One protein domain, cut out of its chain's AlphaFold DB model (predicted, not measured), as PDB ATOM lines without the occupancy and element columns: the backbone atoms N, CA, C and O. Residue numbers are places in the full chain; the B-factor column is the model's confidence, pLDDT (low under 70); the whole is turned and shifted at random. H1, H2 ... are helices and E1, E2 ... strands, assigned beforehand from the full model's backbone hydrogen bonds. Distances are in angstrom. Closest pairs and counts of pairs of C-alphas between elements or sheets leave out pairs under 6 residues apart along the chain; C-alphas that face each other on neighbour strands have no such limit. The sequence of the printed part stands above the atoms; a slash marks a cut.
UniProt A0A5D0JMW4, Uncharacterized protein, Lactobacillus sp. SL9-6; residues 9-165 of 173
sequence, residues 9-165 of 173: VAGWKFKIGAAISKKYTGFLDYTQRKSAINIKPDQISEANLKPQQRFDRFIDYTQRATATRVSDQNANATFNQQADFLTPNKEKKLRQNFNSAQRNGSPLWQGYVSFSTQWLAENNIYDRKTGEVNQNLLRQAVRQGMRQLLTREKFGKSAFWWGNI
ATOM      1  N   VAL A   9     -47.563  49.292   1.122       82.31
ATOM      2  CA  VAL A   9     -46.240  49.123   0.517       82.31
ATOM      3  C   VAL A   9     -45.440  48.193   1.413       82.31
ATOM      4  O   VAL A   9     -45.277  48.457   2.602       82.31
ATOM      5  N   ALA A  10     -44.921  47.107   0.851       83.44
ATOM      6  CA  ALA A  10     -44.031  46.199   1.560       83.44
ATOM      7  C   ALA A  10     -42.698  46.091   0.821       83.44
ATOM      8  O   ALA A  10     -42.663  45.964  -0.401       83.44
ATOM      9  N   GLY A  11     -41.601  46.122   1.571       79.88
ATOM     10  CA  GLY A  11     -40.257  45.945   1.036       79.88
ATOM     11  C   GLY A  11     -39.479  44.952   1.877       79.88
ATOM     12  O   GLY A  11     -39.628  44.927   3.098       79.88
ATOM     13  N   TRP A  12     -38.641  44.143   1.226       81.50
ATOM     14  CA  TRP A  12     -37.826  43.125   1.883       81.50
ATOM     15  C   TRP A  12     -36.378  43.196   1.409       81.50
ATOM     16  O   TRP A  12     -36.102  43.402   0.229       81.50
ATOM     17  N   LYS A  13     -35.440  42.983   2.330       75.25
ATOM     18  CA  LYS A  13     -34.013  42.853   2.044       75.25
ATOM     19  C   LYS A  13     -33.474  41.598   2.712       75.25
ATOM     20  O   LYS A  13     -33.575  41.424   3.926       75.25
ATOM     21  N   PHE A  14     -32.851  40.749   1.905       74.38
ATOM     22  CA  PHE A  14     -32.221  39.521   2.364       74.38
ATOM     23  C   PHE A  14     -30.728  39.749   2.555       74.38
ATOM     24  O   PHE A  14     -30.039  40.253   1.666       74.38
ATOM     25  N   LYS A  15     -30.221  39.383   3.732       67.88
ATOM     26  CA  LYS A  15     -28.789  39.381   4.016       67.88
ATOM     27  C   LYS A  15     -28.354  37.981   4.389       67.88
ATOM     28  O   LYS A  15     -28.657  37.490   5.474       67.88
ATOM     29  N   ILE A  16     -27.628  37.361   3.472       63.81
ATOM     30  CA  ILE A  16     -26.994  36.066   3.682       63.81
ATOM     31  C   ILE A  16     -25.588  36.336   4.220       63.81
ATOM     32  O   ILE A  16     -24.871  37.200   3.709       63.81
ATOM     33  N   GLY A  17     -25.206  35.645   5.291       55.75
ATOM     34  CA  GLY A  17     -23.915  35.827   5.944       55.75
ATOM     35  C   GLY A  17     -22.761  35.212   5.152       55.75
ATOM     36  O   GLY A  17     -22.218  34.202   5.578       55.75
ATOM     37  N   ALA A  18     -22.354  35.813   4.034       50.12
ATOM     38  CA  ALA A  18     -21.110  35.441   3.363       50.12
ATOM     39  C   ALA A  18     -19.932  36.260   3.935       50.12
ATOM     40  O   ALA A  18     -19.922  37.486   3.853       50.12
ATOM     41  N   ALA A  19     -18.951  35.552   4.510       49.28
ATOM     42  CA  ALA A  19     -17.735  36.029   5.192       49.28
ATOM     43  C   ALA A  19     -17.914  36.665   6.593       49.28
ATOM     44  O   ALA A  19     -18.754  37.523   6.848       49.28
ATOM     45  N   ILE A  20     -17.066  36.223   7.531       49.75
ATOM     46  CA  ILE A  20     -17.158  36.430   8.990       49.75
ATOM     47  C   ILE A  20     -17.010  37.904   9.424       49.75
ATOM     48  O   ILE A  20     -17.485  38.265  10.499       49.75
ATOM     49  N   SER A  21     -16.450  38.778   8.581       48.44
ATOM     50  CA  SER A  21     -16.081  40.158   8.941       48.44
ATOM     51  C   SER A  21     -17.026  41.266   8.444       48.44
ATOM     52  O   SER A  21     -16.975  42.369   8.979       48.44
ATOM     53  N   LYS A  22     -17.927  41.004   7.481       50.91
ATOM     54  CA  LYS A  22     -18.901  41.992   6.941       50.91
ATOM     55  C   LYS A  22     -20.351  41.725   7.384       50.91
ATOM     56  O   LYS A  22     -21.311  42.176   6.757       50.91
ATOM     57  N   LYS A  23     -20.521  40.941   8.451       61.12
ATOM     58  CA  LYS A  23     -21.815  40.438   8.925       61.12
ATOM     59  C   LYS A  23     -22.703  41.589   9.422       61.12
ATOM     60  O   LYS A  23     -22.330  42.328  10.323       61.12
ATOM     61  N   TYR A  24     -23.857  41.753   8.772       59.19
ATOM     62  CA  TYR A  24     -24.957  42.698   9.051       59.19
ATOM     63  C   TYR A  24     -24.659  44.213   9.088       59.19
ATOM     64  O   TYR A  24     -25.612  44.992   8.990       59.19
ATOM     65  N   THR A  25     -23.395  44.648   9.121       55.25
ATOM     66  CA  THR A  25     -22.963  46.057   9.263       55.25
ATOM     67  C   THR A  25     -23.670  47.019   8.306       55.25
ATOM     68  O   THR A  25     -24.334  47.943   8.763       55.25
ATOM     69  N   GLY A  26     -23.703  46.716   7.003       55.75
ATOM     70  CA  GLY A  26     -24.334  47.589   6.001       55.75
ATOM     71  C   GLY A  26     -25.865  47.723   6.083       55.75
ATOM     72  O   GLY A  26     -26.489  48.195   5.140       55.75
ATOM     73  N   PHE A  27     -26.542  47.148   7.084       52.91
ATOM     74  CA  PHE A  27     -27.975  47.405   7.345       52.91
ATOM     75  C   PHE A  27     -28.123  48.421   8.452       52.91
ATOM     76  O   PHE A  27     -28.935  49.326   8.348       52.91
ATOM     77  N   LEU A  28     -27.299  48.264   9.475       54.88
ATOM     78  CA  LEU A  28     -27.244  49.159  10.609       54.88
ATOM     79  C   LEU A  28     -26.849  50.550  10.092       54.88
ATOM     80  O   LEU A  28     -27.550  51.509  10.383       54.88
ATOM     81  N   ASP A  29     -25.903  50.608   9.143       52.94
ATOM     82  CA  ASP A  29     -25.562  51.818   8.373       52.94
ATOM     83  C   ASP A  29     -26.740  52.403   7.557       52.94
ATOM     84  O   ASP A  29     -26.811  53.607   7.336       52.94
ATOM     85  N   TYR A  30     -27.667  51.567   7.065       47.00
ATOM     86  CA  TYR A  30     -28.827  52.005   6.271       47.00
ATOM     87  C   TYR A  30     -29.919  52.620   7.149       47.00
ATOM     88  O   TYR A  30     -30.459  53.668   6.816       47.00
ATOM     89  N   THR A  31     -30.221  51.986   8.280       48.53
ATOM     90  CA  THR A  31     -31.244  52.442   9.229       48.53
ATOM     91  C   THR A  31     -30.780  53.603  10.110       48.53
ATOM     92  O   THR A  31     -31.612  54.264  10.717       48.53
ATOM     93  N   GLN A  32     -29.468  53.845  10.189       47.66
ATOM     94  CA  GLN A  32     -28.847  54.893  11.012       47.66
ATOM     95  C   GLN A  32     -28.354  56.095  10.183       47.66
ATOM     96  O   GLN A  32     -27.658  56.953  10.715       47.66
ATOM     97  N   ARG A  33     -28.694  56.204   8.885       46.38
ATOM     98  CA  ARG A  33     -28.281  57.368   8.077       46.38
ATOM     99  C   ARG A  33     -28.774  58.677   8.703       46.38
ATOM    100  O   ARG A  33     -29.875  58.744   9.237       46.38
ATOM    101  N   LYS A  34     -27.957  59.726   8.562       41.50
ATOM    102  CA  LYS A  34     -28.054  61.064   9.183       41.50
ATOM    103  C   LYS A  34     -29.444  61.723   9.247       41.50
ATOM    104  O   LYS A  34     -29.660  62.523  10.143       41.50
ATOM    105  N   SER A  35     -30.388  61.388   8.367       39.22
ATOM    106  CA  SER A  35     -31.776  61.884   8.423       39.22
ATOM    107  C   SER A  35     -32.614  61.275   9.558       39.22
ATOM    108  O   SER A  35     -33.730  61.710   9.808       39.22
ATOM    109  N   ALA A  36     -32.088  60.260  10.243       40.88
ATOM    110  CA  ALA A  36     -32.800  59.458  11.225       40.88
ATOM    111  C   ALA A  36     -32.343  59.726  12.678       40.88
ATOM    112  O   ALA A  36     -32.948  59.226  13.628       40.88
ATOM    113  N   ILE A  37     -31.272  60.502  12.873       41.00
ATOM    114  CA  ILE A  37     -30.570  60.680  14.152       41.00
ATOM    115  C   ILE A  37     -30.438  62.170  14.493       41.00
ATOM    116  O   ILE A  37     -29.544  62.845  14.000       41.00
ATOM    117  N   ASN A  38     -31.267  62.648  15.427       42.41
ATOM    118  CA  ASN A  38     -31.011  63.865  16.218       42.41
ATOM    119  C   ASN A  38     -30.202  63.528  17.489       42.41
ATOM    120  O   ASN A  38     -30.454  64.042  18.575       42.41
ATOM    121  N   ILE A  39     -29.242  62.610  17.373       41.91
ATOM    122  CA  ILE A  39     -28.272  62.320  18.432       41.91
ATOM    123  C   ILE A  39     -26.974  62.974  17.979       41.91
ATOM    124  O   ILE A  39     -26.465  62.638  16.910       41.91
ATOM    125  N   LYS A  40     -26.452  63.925  18.765       39.75
ATOM    126  CA  LYS A  40     -25.114  64.477  18.526       39.75
ATOM    127  C   LYS A  40     -24.145  63.289  18.494       39.75
ATOM    128  O   LYS A  40     -24.086  62.572  19.493       39.75
ATOM    129  N   PRO A  41     -23.464  63.025  17.369       43.84
ATOM    130  CA  PRO A  41     -22.601  61.864  17.266       43.84
ATOM    131  C   PRO A  41     -21.505  61.989  18.321       43.84
ATOM    132  O   PRO A  41     -20.721  62.937  18.298       43.84
ATOM    133  N   ASP A  42     -21.468  61.045  19.258       49.94
ATOM    134  CA  ASP A  42     -20.248  60.781  20.007       49.94
ATOM    135  C   ASP A  42     -19.141  60.457  18.985       49.94
ATOM    136  O   ASP A  42     -19.391  59.794  17.974       49.94
ATOM    137  N   GLN A  43     -17.933  60.974  19.207       47.25
ATOM    138  CA  GLN A  43     -16.846  61.106  18.227       47.25
ATOM    139  C   GLN A  43     -16.247  59.769  17.746       47.25
ATOM    140  O   GLN A  43     -15.289  59.746  16.971       47.25
ATOM    141  N   ILE A  44     -16.806  58.631  18.159       48.84
ATOM    142  CA  ILE A  44     -16.405  57.315  17.675       48.84
ATOM    143  C   ILE A  44     -17.016  57.107  16.289       48.84
ATOM    144  O   ILE A  44     -18.216  56.853  16.163       48.84
ATOM    145  N   SER A  45     -16.183  57.184  15.244       55.00
ATOM    146  CA  SER A  45     -16.626  56.916  13.873       55.00
ATOM    147  C   SER A  45     -17.376  55.581  13.813       55.00
ATOM    148  O   SER A  45     -16.865  54.544  14.248       55.00
ATOM    149  N   GLU A  46     -18.608  55.597  13.293       53.25
ATOM    150  CA  GLU A  46     -19.453  54.399  13.207       53.25
ATOM    151  C   GLU A  46     -18.739  53.254  12.482       53.25
ATOM    152  O   GLU A  46     -18.939  52.092  12.832       53.25
ATOM    153  N   ALA A  47     -17.826  53.584  11.559       54.41
ATOM    154  CA  ALA A  47     -16.926  52.667  10.866       54.41
ATOM    155  C   ALA A  47     -16.189  51.687  11.802       54.41
ATOM    156  O   ALA A  47     -16.003  50.532  11.422       54.41
ATOM    157  N   ASN A  48     -15.861  52.098  13.031       57.25
ATOM    158  CA  ASN A  48     -15.073  51.306  13.983       57.25
ATOM    159  C   ASN A  48     -15.908  50.383  14.884       57.25
ATOM    160  O   ASN A  48     -15.360  49.673  15.729       57.25
ATOM    161  N   LEU A  49     -17.234  50.373  14.740       62.50
ATOM    162  CA  LEU A  49     -18.095  49.592  15.621       62.50
ATOM    163  C   LEU A  49     -18.163  48.130  15.223       62.50
ATOM    164  O   LEU A  49     -18.426  47.781  14.064       62.50
ATOM    165  N   LYS A  50     -18.053  47.270  16.237       68.94
ATOM    166  CA  LYS A  50     -18.325  45.843  16.090       68.94
ATOM    167  C   LYS A  50     -19.797  45.639  15.699       68.94
ATOM    168  O   LYS A  50     -20.660  46.400  16.146       68.94
ATOM    169  N   PRO A  51     -20.132  44.587  14.931       66.56
ATOM    170  CA  PRO A  51     -21.511  44.311  14.526       66.56
ATOM    171  C   PRO A  51     -22.512  44.257  15.689       66.56
ATOM    172  O   PRO A  51     -23.646  44.700  15.529       66.56
ATOM    173  N   GLN A  52     -22.085  43.779  16.869       66.31
ATOM    174  CA  GLN A  52     -22.930  43.774  18.069       66.31
ATOM    175  C   GLN A  52     -23.311  45.194  18.502       66.31
ATOM    176  O   GLN A  52     -24.486  45.485  18.647       66.31
ATOM    177  N   GLN A  53     -22.339  46.105  18.601       69.81
ATOM    178  CA  GLN A  53     -22.568  47.495  19.019       69.81
ATOM    179  C   GLN A  53     -23.468  48.255  18.039       69.81
ATOM    180  O   GLN A  53     -24.245  49.123  18.429       69.81
ATOM    181  N   ARG A  54     -23.368  47.928  16.748       66.44
ATOM    182  CA  ARG A  54     -24.238  48.494  15.715       66.44
ATOM    183  C   ARG A  54     -25.674  47.983  15.849       66.44
ATOM    184  O   ARG A  54     -26.601  48.772  15.692       66.44
ATOM    185  N   PHE A  55     -25.852  46.688  16.133       71.12
ATOM    186  CA  PHE A  55     -27.167  46.094  16.387       71.12
ATOM    187  C   PHE A  55     -27.768  46.687  17.646       71.12
ATOM    188  O   PHE A  55     -28.949  47.026  17.655       71.12
ATOM    189  N   ASP A  56     -26.930  46.884  18.661       71.56
ATOM    190  CA  ASP A  56     -27.389  47.429  19.912       71.56
ATOM    191  C   ASP A  56     -27.964  48.833  19.724       71.56
ATOM    192  O   ASP A  56     -29.119  49.060  20.075       71.56
ATOM    193  N   ARG A  57     -27.238  49.697  19.005       68.94
ATOM    194  CA  ARG A  57     -27.741  51.010  18.583       68.94
ATOM    195  C   ARG A  57     -28.996  50.958  17.727       68.94
ATOM    196  O   ARG A  57     -29.799  51.877  17.791       68.94
ATOM    197  N   PHE A  58     -29.146  49.960  16.857       68.19
ATOM    198  CA  PHE A  58     -30.345  49.843  16.027       68.19
ATOM    199  C   PHE A  58     -31.574  49.536  16.877       68.19
ATOM    200  O   PHE A  58     -32.606  50.176  16.693       68.19
ATOM    201  N   ILE A  59     -31.453  48.607  17.826       71.31
ATOM    202  CA  ILE A  59     -32.521  48.331  18.785       71.31
ATOM    203  C   ILE A  59     -32.864  49.616  19.544       71.31
ATOM    204  O   ILE A  59     -34.012  50.048  19.475       71.31
ATOM    205  N   ASP A  60     -31.872  50.298  20.112       72.31
ATOM    206  CA  ASP A  60     -32.080  51.543  20.865       72.31
ATOM    207  C   ASP A  60     -32.736  52.641  19.997       72.31
ATOM    208  O   ASP A  60     -33.698  53.290  20.407       72.31
ATOM    209  N   TYR A  61     -32.282  52.802  18.748       64.69
ATOM    210  CA  TYR A  61     -32.866  53.711  17.756       64.69
ATOM    211  C   TYR A  61     -34.349  53.409  17.510       64.69
ATOM    212  O   TYR A  61     -35.175  54.319  17.537       64.69
ATOM    213  N   THR A  62     -34.692  52.141  17.254       64.25
ATOM    214  CA  THR A  62     -36.069  51.737  16.911       64.25
ATOM    215  C   THR A  62     -37.024  51.796  18.100       64.25
ATOM    216  O   THR A  62     -38.238  51.726  17.913       64.25
ATOM    217  N   GLN A  63     -36.486  51.911  19.312       64.56
ATOM    218  CA  GLN A  63     -37.235  51.977  20.560       64.56
ATOM    219  C   GLN A  63     -37.490  53.403  21.055       64.56
ATOM    220  O   GLN A  63     -38.227  53.576  22.024       64.56
ATOM    221  N   ARG A  64     -36.885  54.427  20.441       64.75
ATOM    222  CA  ARG A  64     -37.024  55.804  20.927       64.75
ATOM    223  C   ARG A  64     -38.484  56.276  20.877       64.75
ATOM    224  O   ARG A  64     -39.181  56.085  19.879       64.75
ATOM    225  N   ALA A  65     -38.894  57.015  21.905       53.16
ATOM    226  CA  ALA A  65     -40.249  57.559  22.038       53.16
ATOM    227  C   ALA A  65     -40.679  58.463  20.865       53.16
ATOM    228  O   ALA A  65     -41.862  58.554  20.560       53.16
ATOM    229  N   THR A  66     -39.736  59.106  20.164       51.81
ATOM    230  CA  THR A  66     -40.073  59.920  18.986       51.81
ATOM    231  C   THR A  66     -40.504  59.078  17.790       51.81
ATOM    232  O   THR A  66     -41.320  59.543  17.013       51.81
ATOM    233  N   ALA A  67     -40.013  57.841  17.648       52.75
ATOM    234  CA  ALA A  67     -40.410  56.937  16.568       52.75
ATOM    235  C   ALA A  67     -41.628  56.076  16.941       52.75
ATOM    236  O   ALA A  67     -42.296  55.553  16.053       52.75
ATOM    237  N   THR A  68     -41.920  55.913  18.236       59.00
ATOM    238  CA  THR A  68     -42.923  54.964  18.733       59.00
ATOM    239  C   THR A  68     -43.748  55.550  19.876       59.00
ATOM    240  O   THR A  68     -43.192  55.999  20.874       59.00
ATOM    241  N   ARG A  69     -45.077  55.453  19.798       64.44
ATOM    242  CA  ARG A  69     -45.972  55.797  20.913       64.44
ATOM    243  C   ARG A  69     -46.077  54.620  21.887       64.44
ATOM    244  O   ARG A  69     -46.815  53.674  21.619       64.44
ATOM    245  N   VAL A  70     -45.347  54.666  22.999       59.78
ATOM    246  CA  VAL A  70     -45.433  53.667  24.080       59.78
ATOM    247  C   VAL A  70     -46.126  54.291  25.286       59.78
ATOM    248  O   VAL A  70     -45.757  55.382  25.708       59.78
ATOM    249  N   SER A  71     -47.140  53.613  25.825       52.75
ATOM    250  CA  SER A  71     -47.887  54.071  27.006       52.75
ATOM    251  C   SER A  71     -47.201  53.728  28.335       52.75
ATOM    252  O   SER A  71     -47.513  54.335  29.351       52.75
ATOM    253  N   ASP A  72     -46.285  52.756  28.338       55.06
ATOM    254  CA  ASP A  72     -45.546  52.285  29.514       55.06
ATOM    255  C   ASP A  72     -44.063  52.674  29.418       55.06
ATOM    256  O   ASP A  72     -43.346  52.218  28.529       55.06
ATOM    257  N   GLN A  73     -43.591  53.506  30.350       53.91
ATOM    258  CA  GLN A  73     -42.202  53.976  30.404       53.91
ATOM    259  C   GLN A  73     -41.193  52.865  30.753       53.91
ATOM    260  O   GLN A  73     -39.998  53.039  30.525       53.91
ATOM    261  N   ASN A  74     -41.654  51.722  31.275       47.56
ATOM    262  CA  ASN A  74     -40.810  50.591  31.674       47.56
ATOM    263  C   ASN A  74     -40.731  49.476  30.617       47.56
ATOM    264  O   ASN A  74     -40.060  48.460  30.835       47.56
ATOM    265  N   ALA A  75     -41.404  49.640  29.476       57.00
ATOM    266  CA  ALA A  75     -41.433  48.664  28.399       57.00
ATOM    267  C   ALA A  75     -40.937  49.295  27.094       57.00
ATOM    268  O   ALA A  75     -41.281  50.425  26.761       57.00
ATOM    269  N   ASN A  76     -40.120  48.570  26.327       67.50
ATOM    270  CA  ASN A  76     -39.700  49.071  25.022       67.50
ATOM    271  C   ASN A  76     -40.789  48.810  23.964       67.50
ATOM    272  O   ASN A  76     -41.528  47.830  24.037       67.50
ATOM    273  N   ALA A  77     -40.854  49.651  22.928       76.44
ATOM    274  CA  ALA A  77     -41.829  49.537  21.834       76.44
ATOM    275  C   ALA A  77     -41.694  48.266  20.971       76.44
ATOM    276  O   ALA A  77     -42.444  48.078  20.008       76.44
ATOM    277  N   THR A  78     -40.689  47.434  21.252       82.38
ATOM    278  CA  THR A  78     -40.373  46.267  20.434       82.38
ATOM    279  C   THR A  78     -41.364  45.161  20.753       82.38
ATOM    280  O   THR A  78     -41.560  44.803  21.911       82.38
ATOM    281  N   PHE A  79     -41.949  44.561  19.725       88.88
ATOM    282  CA  PHE A  79     -42.809  43.395  19.861       88.88
ATOM    283  C   PHE A  79     -42.210  42.195  19.137       88.88
ATOM    284  O   PHE A  79     -41.338  42.318  18.274       88.88
ATOM    285  N   ASN A  80     -42.670  41.007  19.503       91.69
ATOM    286  CA  ASN A  80     -42.284  39.764  18.846       91.69
ATOM    287  C   ASN A  80     -43.470  38.789  18.803       91.69
ATOM    288  O   ASN A  80     -44.623  39.177  19.016       91.69
ATOM    289  N   GLN A  81     -43.198  37.508  18.556       92.19
ATOM    290  CA  GLN A  81     -44.201  36.441  18.499       92.19
ATOM    291  C   GLN A  81     -45.105  36.354  19.735       92.19
ATOM    292  O   GLN A  81     -46.239  35.901  19.612       92.19
ATOM    293  N   GLN A  82     -44.588  36.713  20.911       90.19
ATOM    294  CA  GLN A  82     -45.177  36.379  22.211       90.19
ATOM    295  C   GLN A  82     -45.465  37.603  23.081       90.19
ATOM    296  O   GLN A  82     -46.183  37.484  24.068       90.19
ATOM    297  N   ALA A  83     -44.871  38.754  22.775       89.81
ATOM    298  CA  ALA A  83     -44.948  39.937  23.618       89.81
ATOM    299  C   ALA A  83     -45.265  41.180  22.788       89.81
ATOM    300  O   ALA A  83     -44.703  41.354  21.703       89.81
ATOM    301  N   ASP A  84     -46.177  42.013  23.295       87.00
ATOM    302  CA  ASP A  84     -46.529  43.321  22.718       87.00
ATOM    303  C   ASP A  84     -45.461  44.383  22.966       87.00
ATOM    304  O   ASP A  84     -45.312  45.290  22.154       87.00
ATOM    305  N   PHE A  85     -44.701  44.206  24.046       83.81
ATOM    306  CA  PHE A  85     -43.557  45.014  24.445       83.81
ATOM    307  C   PHE A  85     -42.494  44.088  25.052       83.81
ATOM    308  O   PHE A  85     -42.843  43.114  25.739       83.81
ATOM    309  N   LEU A  86     -41.202  44.341  24.824       82.06
ATOM    310  CA  LEU A  86     -40.153  43.574  25.494       82.06
ATOM    311  C   LEU A  86     -39.780  44.248  26.815       82.06
ATOM    312  O   LEU A  86     -39.525  45.445  26.891       82.06
ATOM    313  N   THR A  87     -39.706  43.435  27.866       80.25
ATOM    314  CA  THR A  87     -39.035  43.818  29.109       80.25
ATOM    315  C   THR A  87     -37.515  43.772  28.903       80.25
ATOM    316  O   THR A  87     -37.054  43.056  28.002       80.25
ATOM    317  N   PRO A  88     -36.707  44.415  29.766       79.69
ATOM    318  CA  PRO A  88     -35.244  44.386  29.650       79.69
ATOM    319  C   PRO A  88     -34.662  42.966  29.534       79.69
ATOM    320  O   PRO A  88     -33.788  42.693  28.710       79.69
ATOM    321  N   ASN A  89     -35.211  42.008  30.287       83.25
ATOM    322  CA  ASN A  89     -34.790  40.605  30.221       83.25
ATOM    323  C   ASN A  89     -35.112  39.948  28.867       83.25
ATOM    324  O   ASN A  89     -34.294  39.194  28.330       83.25
ATOM    325  N   LYS A  90     -36.290  40.228  28.294       84.19
ATOM    326  CA  LYS A  90     -36.681  39.705  26.973       84.19
ATOM    327  C   LYS A  90     -35.844  40.329  25.857       84.19
ATOM    328  O   LYS A  90     -35.467  39.630  24.918       84.19
ATOM    329  N   GLU A  91     -35.507  41.604  25.981       81.69
ATOM    330  CA  GLU A  91     -34.624  42.297  25.048       81.69
ATOM    331  C   GLU A  91     -33.187  41.754  25.107       81.69
ATOM    332  O   GLU A  91     -32.606  41.428  24.073       81.69
ATOM    333  N   LYS A  92     -32.636  41.536  26.307       83.94
ATOM    334  CA  LYS A  92     -31.328  40.882  26.476       83.94
ATOM    335  C   LYS A  92     -31.285  39.522  25.775       83.94
ATOM    336  O   LYS A  92     -30.313  39.212  25.084       83.94
ATOM    337  N   LYS A  93     -32.354  38.725  25.890       87.06
ATOM    338  CA  LYS A  93     -32.484  37.439  25.187       87.06
ATOM    339  C   LYS A  93     -32.544  37.611  23.666       87.06
ATOM    340  O   LYS A  93     -31.914  36.839  22.945       87.06
ATOM    341  N   LEU A  94     -33.243  38.631  23.164       85.12
ATOM    342  CA  LEU A  94     -33.253  38.968  21.736       85.12
ATOM    343  C   LEU A  94     -31.836  39.283  21.225       85.12
ATOM    344  O   LEU A  94     -31.407  38.705  20.224       85.12
ATOM    345  N   ARG A  95     -31.081  40.121  21.948       83.00
ATOM    346  CA  ARG A  95     -29.681  40.459  21.623       83.00
ATOM    347  C   ARG A  95     -28.783  39.216  21.607       83.00
ATOM    348  O   ARG A  95     -27.972  39.033  20.700       83.00
ATOM    349  N   GLN A  96     -28.965  38.302  22.561       85.75
ATOM    350  CA  GLN A  96     -28.244  37.022  22.597       85.75
ATOM    351  C   GLN A  96     -28.573  36.119  21.396       85.75
ATOM    352  O   GLN A  96     -27.655  35.578  20.775       85.75
ATOM    353  N   ASN A  97     -29.854  35.991  21.037       86.81
ATOM    354  CA  ASN A  97     -30.289  35.204  19.881       86.81
ATOM    355  C   ASN A  97     -29.700  35.748  18.573       86.81
ATOM    356  O   ASN A  97     -29.190  34.975  17.761       86.81
ATOM    357  N   PHE A  98     -29.698  37.072  18.400       82.44
ATOM    358  CA  PHE A  98     -29.087  37.734  17.248       82.44
ATOM    359  C   PHE A  98     -27.589  37.436  17.133       82.44
ATOM    360  O   PHE A  98     -27.107  37.045  16.069       82.44
ATOM    361  N   ASN A  99     -26.858  37.534  18.245       79.19
ATOM    362  CA  ASN A  99     -25.431  37.225  18.281       79.19
ATOM    363  C   ASN A  99     -25.140  35.769  17.892       79.19
ATOM    364  O   ASN A  99     -24.202  35.508  17.136       79.19
ATOM    365  N   SER A 100     -25.948  34.826  18.376       85.25
ATOM    366  CA  SER A 100     -25.835  33.415  17.996       85.25
ATOM    367  C   SER A 100     -26.134  33.196  16.513       85.25
ATOM    368  O   SER A 100     -25.330  32.566  15.829       85.25
ATOM    369  N   ALA A 101     -27.214  33.781  15.987       82.88
ATOM    370  CA  ALA A 101     -27.562  33.707  14.568       82.88
ATOM    371  C   ALA A 101     -26.439  34.259  13.672       82.88
ATOM    372  O   ALA A 101     -26.047  33.637  12.687       82.88
ATOM    373  N   GLN A 102     -25.846  35.394  14.054       77.19
ATOM    374  CA  GLN A 102     -24.727  35.989  13.325       77.19
ATOM    375  C   GLN A 102     -23.475  35.098  13.335       77.19
ATOM    376  O   GLN A 102     -22.815  34.932  12.300       77.19
ATOM    377  N   ARG A 103     -23.116  34.521  14.492       79.94
ATOM    378  CA  ARG A 103     -21.987  33.578  14.585       79.94
ATOM    379  C   ARG A 103     -22.212  32.373  13.678       79.94
ATOM    380  O   ARG A 103     -21.321  32.057  12.895       79.94
ATOM    381  N   ASN A 104     -23.425  31.830  13.693       83.06
ATOM    382  CA  ASN A 104     -23.820  30.649  12.929       83.06
ATOM    383  C   ASN A 104     -24.040  30.919  11.430       83.06
ATOM    384  O   ASN A 104     -24.381  30.000  10.696       83.06
ATOM    385  N   GLY A 105     -23.872  32.163  10.962       78.50
ATOM    386  CA  GLY A 105     -24.081  32.512   9.553       78.50
ATOM    387  C   GLY A 105     -25.542  32.409   9.109       78.50
ATOM    388  O   GLY A 105     -25.805  32.316   7.913       78.50
ATOM    389  N   SER A 106     -26.485  32.427  10.056       83.56
ATOM    390  CA  SER A 106     -27.915  32.414   9.757       83.56
ATOM    391  C   SER A 106     -28.292  33.608   8.869       83.56
ATOM    392  O   SER A 106     -27.648  34.654   8.950       83.56
ATOM    393  N   PRO A 107     -29.319  33.491   8.016       80.50
ATOM    394  CA  PRO A 107     -29.792  34.620   7.228       80.50
ATOM    395  C   PRO A 107     -30.521  35.640   8.115       80.50
ATOM    396  O   PRO A 107     -31.267  35.268   9.021       80.50
ATOM    397  N   LEU A 108     -30.347  36.929   7.812       81.56
ATOM    398  CA  LEU A 108     -31.152  38.008   8.384       81.56
ATOM    399  C   LEU A 108     -32.128  38.527   7.340       81.56
ATOM    400  O   LEU A 108     -31.738  38.918   6.235       81.56
ATOM    401  N   TRP A 109     -33.401  38.516   7.712       83.88
ATOM    402  CA  TRP A 109     -34.504  38.985   6.892       83.88
ATOM    403  C   TRP A 109     -34.991  40.310   7.440       83.88
ATOM    404  O   TRP A 109     -35.231  40.449   8.638       83.88
ATOM    405  N   GLN A 110     -35.088  41.292   6.558       77.81
ATOM    406  CA  GLN A 110     -35.461  42.651   6.911       77.81
ATOM    407  C   GLN A 110     -36.656  43.012   6.070       77.81
ATOM    408  O   GLN A 110     -36.615  42.831   4.857       77.81
ATOM    409  N   GLY A 111     -37.698  43.520   6.707       81.25
ATOM    410  CA  GLY A 111     -38.857  44.001   5.993       81.25
ATOM    411  C   GLY A 111     -39.489  45.182   6.690       81.25
ATOM    412  O   GLY A 111     -39.304  45.384   7.889       81.25
ATOM    413  N   TYR A 112     -40.232  45.946   5.910       84.12
ATOM    414  CA  TYR A 112     -41.166  46.941   6.398       84.12
ATOM    415  C   TYR A 112     -42.494  46.743   5.680       84.12
ATOM    416  O   TYR A 112     -42.539  46.288   4.534       84.12
ATOM    417  N   VAL A 113     -43.566  47.089   6.379       86.44
ATOM    418  CA  VAL A 113     -44.905  47.195   5.818       86.44
ATOM    419  C   VAL A 113     -45.407  48.574   6.209       86.44
ATOM    420  O   VAL A 113     -45.544  48.868   7.395       86.44
ATOM    421  N   SER A 114     -45.623  49.415   5.210       84.56
ATOM    422  CA  SER A 114     -46.152  50.764   5.352       84.56
ATOM    423  C   SER A 114     -47.594  50.776   4.868       84.56
ATOM    424  O   SER A 114     -47.920  50.156   3.856       84.56
ATOM    425  N   PHE A 115     -48.446  51.488   5.595       87.12
ATOM    426  CA  PHE A 115     -49.864  51.624   5.287       87.12
ATOM    427  C   PHE A 115     -50.176  53.083   4.988       87.12
ATOM    428  O   PHE A 115     -49.648  53.975   5.648       87.12
ATOM    429  N   SER A 116     -51.072  53.325   4.034       88.38
ATOM    430  CA  SER A 116     -51.640  54.655   3.828       88.38
ATOM    431  C   SER A 116     -52.380  55.119   5.088       88.38
ATOM    432  O   SER A 116     -53.281  54.430   5.575       88.38
ATOM    433  N   THR A 117     -52.056  56.314   5.591       86.00
ATOM    434  CA  THR A 117     -52.771  56.946   6.715       86.00
ATOM    435  C   THR A 117     -54.259  57.126   6.409       86.00
ATOM    436  O   THR A 117     -55.098  56.993   7.302       86.00
ATOM    437  N   GLN A 118     -54.609  57.378   5.141       88.38
ATOM    438  CA  GLN A 118     -56.004  57.451   4.711       88.38
ATOM    439  C   GLN A 118     -56.710  56.112   4.931       88.38
ATOM    440  O   GLN A 118     -57.756  56.097   5.579       88.38
ATOM    441  N   TRP A 119     -56.112  55.013   4.464       91.44
ATOM    442  CA  TRP A 119     -56.689  53.677   4.602       91.44
ATOM    443  C   TRP A 119     -56.788  53.235   6.063       91.44
ATOM    444  O   TRP A 119     -57.809  52.684   6.472       91.44
ATOM    445  N   LEU A 120     -55.765  53.518   6.879       91.56
ATOM    446  CA  LEU A 120     -55.818  53.234   8.315       91.56
ATOM    447  C   LEU A 120     -57.006  53.942   8.979       91.56
ATOM    448  O   LEU A 120     -57.669  53.346   9.825       91.56
ATOM    449  N   ALA A 121     -57.301  55.183   8.586       90.56
ATOM    450  CA  ALA A 121     -58.442  55.921   9.117       90.56
ATOM    451  C   ALA A 121     -59.790  55.387   8.626       90.56
ATOM    452  O   ALA A 121     -60.704  55.218   9.425       90.56
ATOM    453  N   GLU A 122     -59.908  55.075   7.335       93.25
ATOM    454  CA  GLU A 122     -61.125  54.486   6.754       93.25
ATOM    455  C   GLU A 122     -61.485  53.139   7.398       93.25
ATOM    456  O   GLU A 122     -62.655  52.775   7.466       93.25
ATOM    457  N   ASN A 123     -60.486  52.423   7.924       94.12
ATOM    458  CA  ASN A 123     -60.655  51.136   8.594       94.12
ATOM    459  C   ASN A 123     -60.657  51.238  10.132       94.12
ATOM    460  O   ASN A 123     -60.537  50.218  10.807       94.12
ATOM    461  N   ASN A 124     -60.787  52.443  10.703       93.38
ATOM    462  CA  ASN A 124     -60.804  52.686  12.156       93.38
ATOM    463  C   ASN A 124     -59.559  52.156  12.903       93.38
ATOM    464  O   ASN A 124     -59.608  51.824  14.087       93.38
ATOM    465  N   ILE A 125     -58.423  52.065  12.206       92.56
ATOM    466  CA  ILE A 125     -57.119  51.690  12.772       92.56
ATOM    467  C   ILE A 125     -56.358  52.942  13.219       92.56
ATOM    468  O   ILE A 125     -55.532  52.857  14.124       92.56
ATOM    469  N   TYR A 126     -56.638  54.092  12.604       89.75
ATOM    470  CA  TYR A 126     -56.076  55.396  12.947       89.75
ATOM    471  C   TYR A 126     -57.189  56.424  13.171       89.75
ATOM    472  O   TYR A 126     -58.018  56.642  12.291       89.75
ATOM    473  N   ASP A 127     -57.187  57.092  14.320       88.94
ATOM    474  CA  ASP A 127     -58.075  58.219  14.584       88.94
ATOM    475  C   ASP A 127     -57.400  59.525  14.136       88.94
ATOM    476  O   ASP A 127     -56.392  59.960  14.694       88.94
ATOM    477  N   ARG A 128     -57.977  60.177  13.118       86.75
ATOM    478  CA  ARG A 128     -57.453  61.442  12.574       86.75
ATOM    479  C   ARG A 128     -57.564  62.618  13.546       86.75
ATOM    480  O   ARG A 128     -56.831  63.586  13.378       86.75
ATOM    481  N   LYS A 129     -58.492  62.575  14.507       87.44
ATOM    482  CA  LYS A 129     -58.722  63.651  15.482       87.44
ATOM    483  C   LYS A 129     -57.722  63.576  16.627       87.44
ATOM    484  O   LYS A 129     -57.175  64.601  17.015       87.44
ATOM    485  N   THR A 130     -57.496  62.380  17.166       85.62
ATOM    486  CA  THR A 130     -56.606  62.177  18.324       85.62
ATOM    487  C   THR A 130     -55.170  61.850  17.915       85.62
ATOM    488  O   THR A 130     -54.243  62.009  18.708       85.62
ATOM    489  N   GLY A 131     -54.956  61.401  16.676       82.44
ATOM    490  CA  GLY A 131     -53.667  60.899  16.208       82.44
ATOM    491  C   GLY A 131     -53.322  59.508  16.757       82.44
ATOM    492  O   GLY A 131     -52.175  59.065  16.630       82.44
ATOM    493  N   GLU A 132     -54.277  58.821  17.385       83.69
ATOM    494  CA  GLU A 132     -54.080  57.499  17.973       83.69
ATOM    495  C   GLU A 132     -54.175  56.389  16.923       83.69
ATOM    496  O   GLU A 132     -55.029  56.403  16.040       83.69
ATOM    497  N   VAL A 133     -53.297  55.390  17.032       86.25
ATOM    498  CA  VAL A 133     -53.318  54.186  16.189       86.25
ATOM    499  C   VAL A 133     -53.588  52.970  17.060       86.25
ATOM    500  O   VAL A 133     -52.957  52.797  18.106       86.25
ATOM    501  N   ASN A 134     -54.440  52.066  16.581       90.38
ATOM    502  CA  ASN A 134     -54.642  50.748  17.166       90.38
ATOM    503  C   ASN A 134     -53.422  49.844  16.907       90.38
ATOM    504  O   ASN A 134     -53.413  48.951  16.058       90.38
ATOM    505  N   GLN A 135     -52.357  50.084  17.670       86.81
ATOM    506  CA  GLN A 135     -51.098  49.350  17.565       86.81
ATOM    507  C   GLN A 135     -51.257  47.859  17.892       86.81
ATOM    508  O   GLN A 135     -50.531  47.032  17.345       86.81
ATOM    509  N   ASN A 136     -52.213  47.498  18.756       89.75
ATOM    510  CA  ASN A 136     -52.508  46.101  19.078       89.75
ATOM    511  C   ASN A 136     -52.978  45.333  17.841       89.75
ATOM    512  O   ASN A 136     -52.485  44.234  17.586       89.75
ATOM    513  N   LEU A 137     -53.872  45.928  17.047       92.25
ATOM    514  CA  LEU A 137     -54.352  45.328  15.806       92.25
ATOM    515  C   LEU A 137     -53.207  45.122  14.803       92.25
ATOM    516  O   LEU A 137     -53.054  44.029  14.258       92.25
ATOM    517  N   LEU A 138     -52.342  46.126  14.628       91.19
ATOM    518  CA  LEU A 138     -51.175  46.026  13.744       91.19
ATOM    519  C   LEU A 138     -50.190  44.937  14.201       91.19
ATOM    520  O   LEU A 138     -49.750  44.121  13.389       91.19
ATOM    521  N   ARG A 139     -49.886  44.859  15.506       92.00
ATOM    522  CA  ARG A 139     -49.044  43.788  16.072       92.00
ATOM    523  C   ARG A 139     -49.624  42.407  15.784       92.00
ATOM    524  O   ARG A 139     -48.888  41.499  15.395       92.00
ATOM    525  N   GLN A 140     -50.934  42.236  15.963       94.50
ATOM    526  CA  GLN A 140     -51.610  40.965  15.698       94.50
ATOM    527  C   GLN A 140     -51.568  40.592  14.213       94.50
ATOM    528  O   GLN A 140     -51.221  39.451  13.900       94.50
ATOM    529  N   ALA A 141     -51.830  41.540  13.309       93.44
ATOM    530  CA  ALA A 141     -51.740  41.319  11.867       93.44
ATOM    531  C   ALA A 141     -50.331  40.860  11.451       93.44
ATOM    532  O   ALA A 141     -50.177  39.839  10.776       93.44
ATOM    533  N   VAL A 142     -49.284  41.536  11.943       92.81
ATOM    534  CA  VAL A 142     -47.886  41.145  11.683       92.81
ATOM    535  C   VAL A 142     -47.578  39.758  12.254       92.81
ATOM    536  O   VAL A 142     -46.960  38.940  11.574       92.81
ATOM    537  N   ARG A 143     -48.034  39.437  13.474       94.94
ATOM    538  CA  ARG A 143     -47.841  38.095  14.057       94.94
ATOM    539  C   ARG A 143     -48.490  37.001  13.220       94.94
ATOM    540  O   ARG A 143     -47.883  35.944  13.052       94.94
ATOM    541  N   GLN A 144     -49.703  37.232  12.722       94.75
ATOM    542  CA  GLN A 144     -50.395  36.279  11.857       94.75
ATOM    543  C   GLN A 144     -49.636  36.088  10.541       94.75
ATOM    544  O   GLN A 144     -49.332  34.948  10.186       94.75
ATOM    545  N   GLY A 145     -49.240  37.179   9.879       91.81
ATOM    546  CA  GLY A 145     -48.453  37.127   8.645       91.81
ATOM    547  C   GLY A 145     -47.122  36.393   8.827       91.81
ATOM    548  O   GLY A 145     -46.815  35.463   8.083       91.81
ATOM    549  N   MET A 146     -46.368  36.721   9.879       91.62
ATOM    550  CA  MET A 146     -45.105  36.044  10.188       91.62
ATOM    551  C   MET A 146     -45.303  34.568  10.538       91.62
ATOM    552  O   MET A 146     -44.490  33.738  10.140       91.62
ATOM    553  N   ARG A 147     -46.375  34.203  11.253       91.75
ATOM    554  CA  ARG A 147     -46.683  32.793  11.539       91.75
ATOM    555  C   ARG A 147     -46.906  32.014  10.244       91.75
ATOM    556  O   ARG A 147     -46.347  30.926  10.100       91.75
ATOM    557  N   GLN A 148     -47.678  32.569   9.309       91.75
ATOM    558  CA  GLN A 148     -47.926  31.942   8.011       91.75
ATOM    559  C   GLN A 148     -46.638  31.835   7.189       91.75
ATOM    560  O   GLN A 148     -46.325  30.750   6.705       91.75
ATOM    561  N   LEU A 149     -45.855  32.916   7.111       88.75
ATOM    562  CA  LEU A 149     -44.569  32.944   6.412       88.75
ATOM    563  C   LEU A 149     -43.620  31.861   6.943       88.75
ATOM    564  O   LEU A 149     -43.161  31.016   6.187       88.75
ATOM    565  N   LEU A 150     -43.370  31.831   8.254       89.50
ATOM    566  CA  LEU A 150     -42.441  30.866   8.852       89.50
ATOM    567  C   LEU A 150     -42.909  29.414   8.699       89.50
ATOM    568  O   LEU A 150     -42.079  28.517   8.549       89.50
ATOM    569  N   THR A 151     -44.225  29.187   8.726       89.38
ATOM    570  CA  THR A 151     -44.812  27.861   8.491       89.38
ATOM    571  C   THR A 151     -44.610  27.427   7.042       89.38
ATOM    572  O   THR A 151     -44.114  26.329   6.797       89.38
ATOM    573  N   ARG A 152     -44.954  28.296   6.084       90.12
ATOM    574  CA  ARG A 152     -44.883  28.003   4.647       90.12
ATOM    575  C   ARG A 152     -43.452  27.756   4.185       90.12
ATOM    576  O   ARG A 152     -43.200  26.788   3.477       90.12
ATOM    577  N   GLU A 153     -42.520  28.588   4.637       86.06
ATOM    578  CA  GLU A 153     -41.104  28.501   4.260       86.06
ATOM    579  C   GLU A 153     -40.324  27.451   5.075       86.06
ATOM    580  O   GLU A 153     -39.112  27.314   4.928       86.06
ATOM    581  N   LYS A 154     -41.001  26.695   5.953       86.88
ATOM    582  CA  LYS A 154     -40.422  25.602   6.752       86.88
ATOM    583  C   LYS A 154     -39.213  26.011   7.607       86.88
ATOM    584  O   LYS A 154     -38.395  25.163   7.958       86.88
ATOM    585  N   PHE A 155     -39.126  27.270   8.046       81.44
ATOM    586  CA  PHE A 155     -38.058  27.707   8.964       81.44
ATOM    587  C   PHE A 155     -38.185  27.150  10.389       81.44
ATOM    588  O   PHE A 155     -37.313  27.381  11.231       81.44
ATOM    589  N   GLY A 156     -39.250  26.388  10.657       67.06
ATOM    590  CA  GLY A 156     -39.423  25.606  11.874       67.06
ATOM    591  C   GLY A 156     -39.417  26.450  13.152       67.06
ATOM    592  O   GLY A 156     -39.694  27.649  13.146       67.06
ATOM    593  N   LYS A 157     -39.092  25.807  14.281       71.31
ATOM    594  CA  LYS A 157     -39.033  26.442  15.614       71.31
ATOM    595  C   LYS A 157     -37.770  27.291  15.842       71.31
ATOM    596  O   LYS A 157     -37.661  27.929  16.884       71.31
ATOM    597  N   SER A 158     -36.810  27.277  14.915       80.12
ATOM    598  CA  SER A 158     -35.514  27.955  15.070       80.12
ATOM    599  C   SER A 158     -35.531  29.434  14.686       80.12
ATOM    600  O   SER A 158     -34.639  30.176  15.095       80.12
ATOM    601  N   ALA A 159     -36.519  29.879  13.905       88.75
ATOM    602  CA  ALA A 159     -36.630  31.280  13.522       88.75
ATOM    603  C   ALA A 159     -37.120  32.152  14.686       88.75
ATOM    604  O   ALA A 159     -38.059  31.805  15.406       88.75
ATOM    605  N   PHE A 160     -36.533  33.341  14.817       90.62
ATOM    606  CA  PHE A 160     -37.051  34.401  15.673       90.62
ATOM    607  C   PHE A 160     -37.136  35.718  14.895       90.62
ATOM    608  O   PHE A 160     -36.383  35.928  13.946       90.62
ATOM    609  N   TRP A 161     -38.055  36.598  15.289       91.38
ATOM    610  CA  TRP A 161     -38.215  37.923  14.701       91.38
ATOM    611  C   TRP A 161     -38.630  38.923  15.775       91.38
ATOM    612  O   TRP A 161     -39.075  38.549  16.861       91.38
ATOM    613  N   TRP A 162     -38.460  40.196  15.460       90.50
ATOM    614  CA  TRP A 162     -38.936  41.316  16.254       90.50
ATOM    615  C   TRP A 162     -39.417  42.412  15.302       90.50
ATOM    616  O   TRP A 162     -39.092  42.390  14.113       90.50
ATOM    617  N   GLY A 163     -40.211  43.342  15.815       87.12
ATOM    618  CA  GLY A 163     -40.701  44.481  15.054       87.12
ATOM    619  C   GLY A 163     -40.972  45.680  15.949       87.12
ATOM    620  O   GLY A 163     -41.118  45.549  17.164       87.12
ATOM    621  N   ASN A 164     -41.067  46.845  15.320       85.19
ATOM    622  CA  ASN A 164     -41.409  48.116  15.946       85.19
ATOM    623  C   ASN A 164     -42.448  48.793  15.043       85.19
ATOM    624  O   ASN A 164     -42.337  48.710  13.820       85.19
ATOM    625  N   ILE A 165     -43.454  49.441  15.630       82.50
ATOM    626  CA  ILE A 165     -44.415  50.258  14.874       82.50
ATOM    627  C   ILE A 165     -43.891  51.684  14.888       82.50
ATOM    628  O   ILE A 165     -43.845  52.305  15.948       82.50
TER     629      ILE A 165
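AT A GLANCE: This is residues 9 to 165 of the 173 residues of an uncharacterized protein of Lactobacillus sp. SL9-6 (UniProt A0A5D0JMW4). A long two-stranded ribbon, E1 and E2, has helices spread round it with few contacts between them: H1 and H2 side by side and H3 near H2 toward the end where E2 begins, H4 and the long H5 toward the other. The last stretch, residues 153 to 165, runs back into the middle, and residues 40 to 45 and 151 to 157 stick out. The printed part has 157 residues, in the order E1 H1 H2 H3 E2 H4 H5; the sheet E1 - E2 is antiparallel. The class is mostly helix, with under half of the residues in named elements; the whole is compact, with a radius of gyration of the C-alphas of 16.7 A and spans of 48 by 43 by 30 A.

IN THESE COORDINATES: E1, residues 9 to 15, begins at C-alpha 9 (-46.240, 49.123, 0.517) and is 20.3 A long; E2, residues 108 to 115, is 23.3 A. H1 is residues 25 to 31, H2 residues 51 to 63 at 18.5 A, H3 residues 88 to 103 at 22.8 A and H4 residues 117 to 122. H5, residues 135 to 152, is 25.7 A and ends at C-alpha 152 (-44.883, 28.003, 4.647).

HOW THE PARTS SIT: E1 and E2 are antiparallel at 171 degrees, with N 13 and O 110 at 2.8 A and N 114 and O 9 at 2.8 A, within hydrogen-bond range. H1 and H2 touch, the same way at a shallow tilt of 15 degrees; their closest C-alphas, Thr 25 and Pro 51, are 5.7 A apart. H2 and H3 are close but not clearly touching, the closest C-alphas, Gln 52 and Asn 99, 7.0 A apart. H5 is apart from H3 and from E2. Every O i to N i+4 pair is within hydrogen-bond range in H2, H3, H4 and H5, and 2 of 3 in H1.

THE WHOLE: The two C-alphas farthest apart, of Ala 19 and Lys 129, are 50.5 A apart. The printed part has no cut. The links H1 to H2, H2 to H3 and H4 to H5 are long. Residues 79 to 80 pair with 162 to 163, antiparallel. Mean pLDDT of the printed part is 74.1; 59 residues are under 70, among them residues 15 to 54.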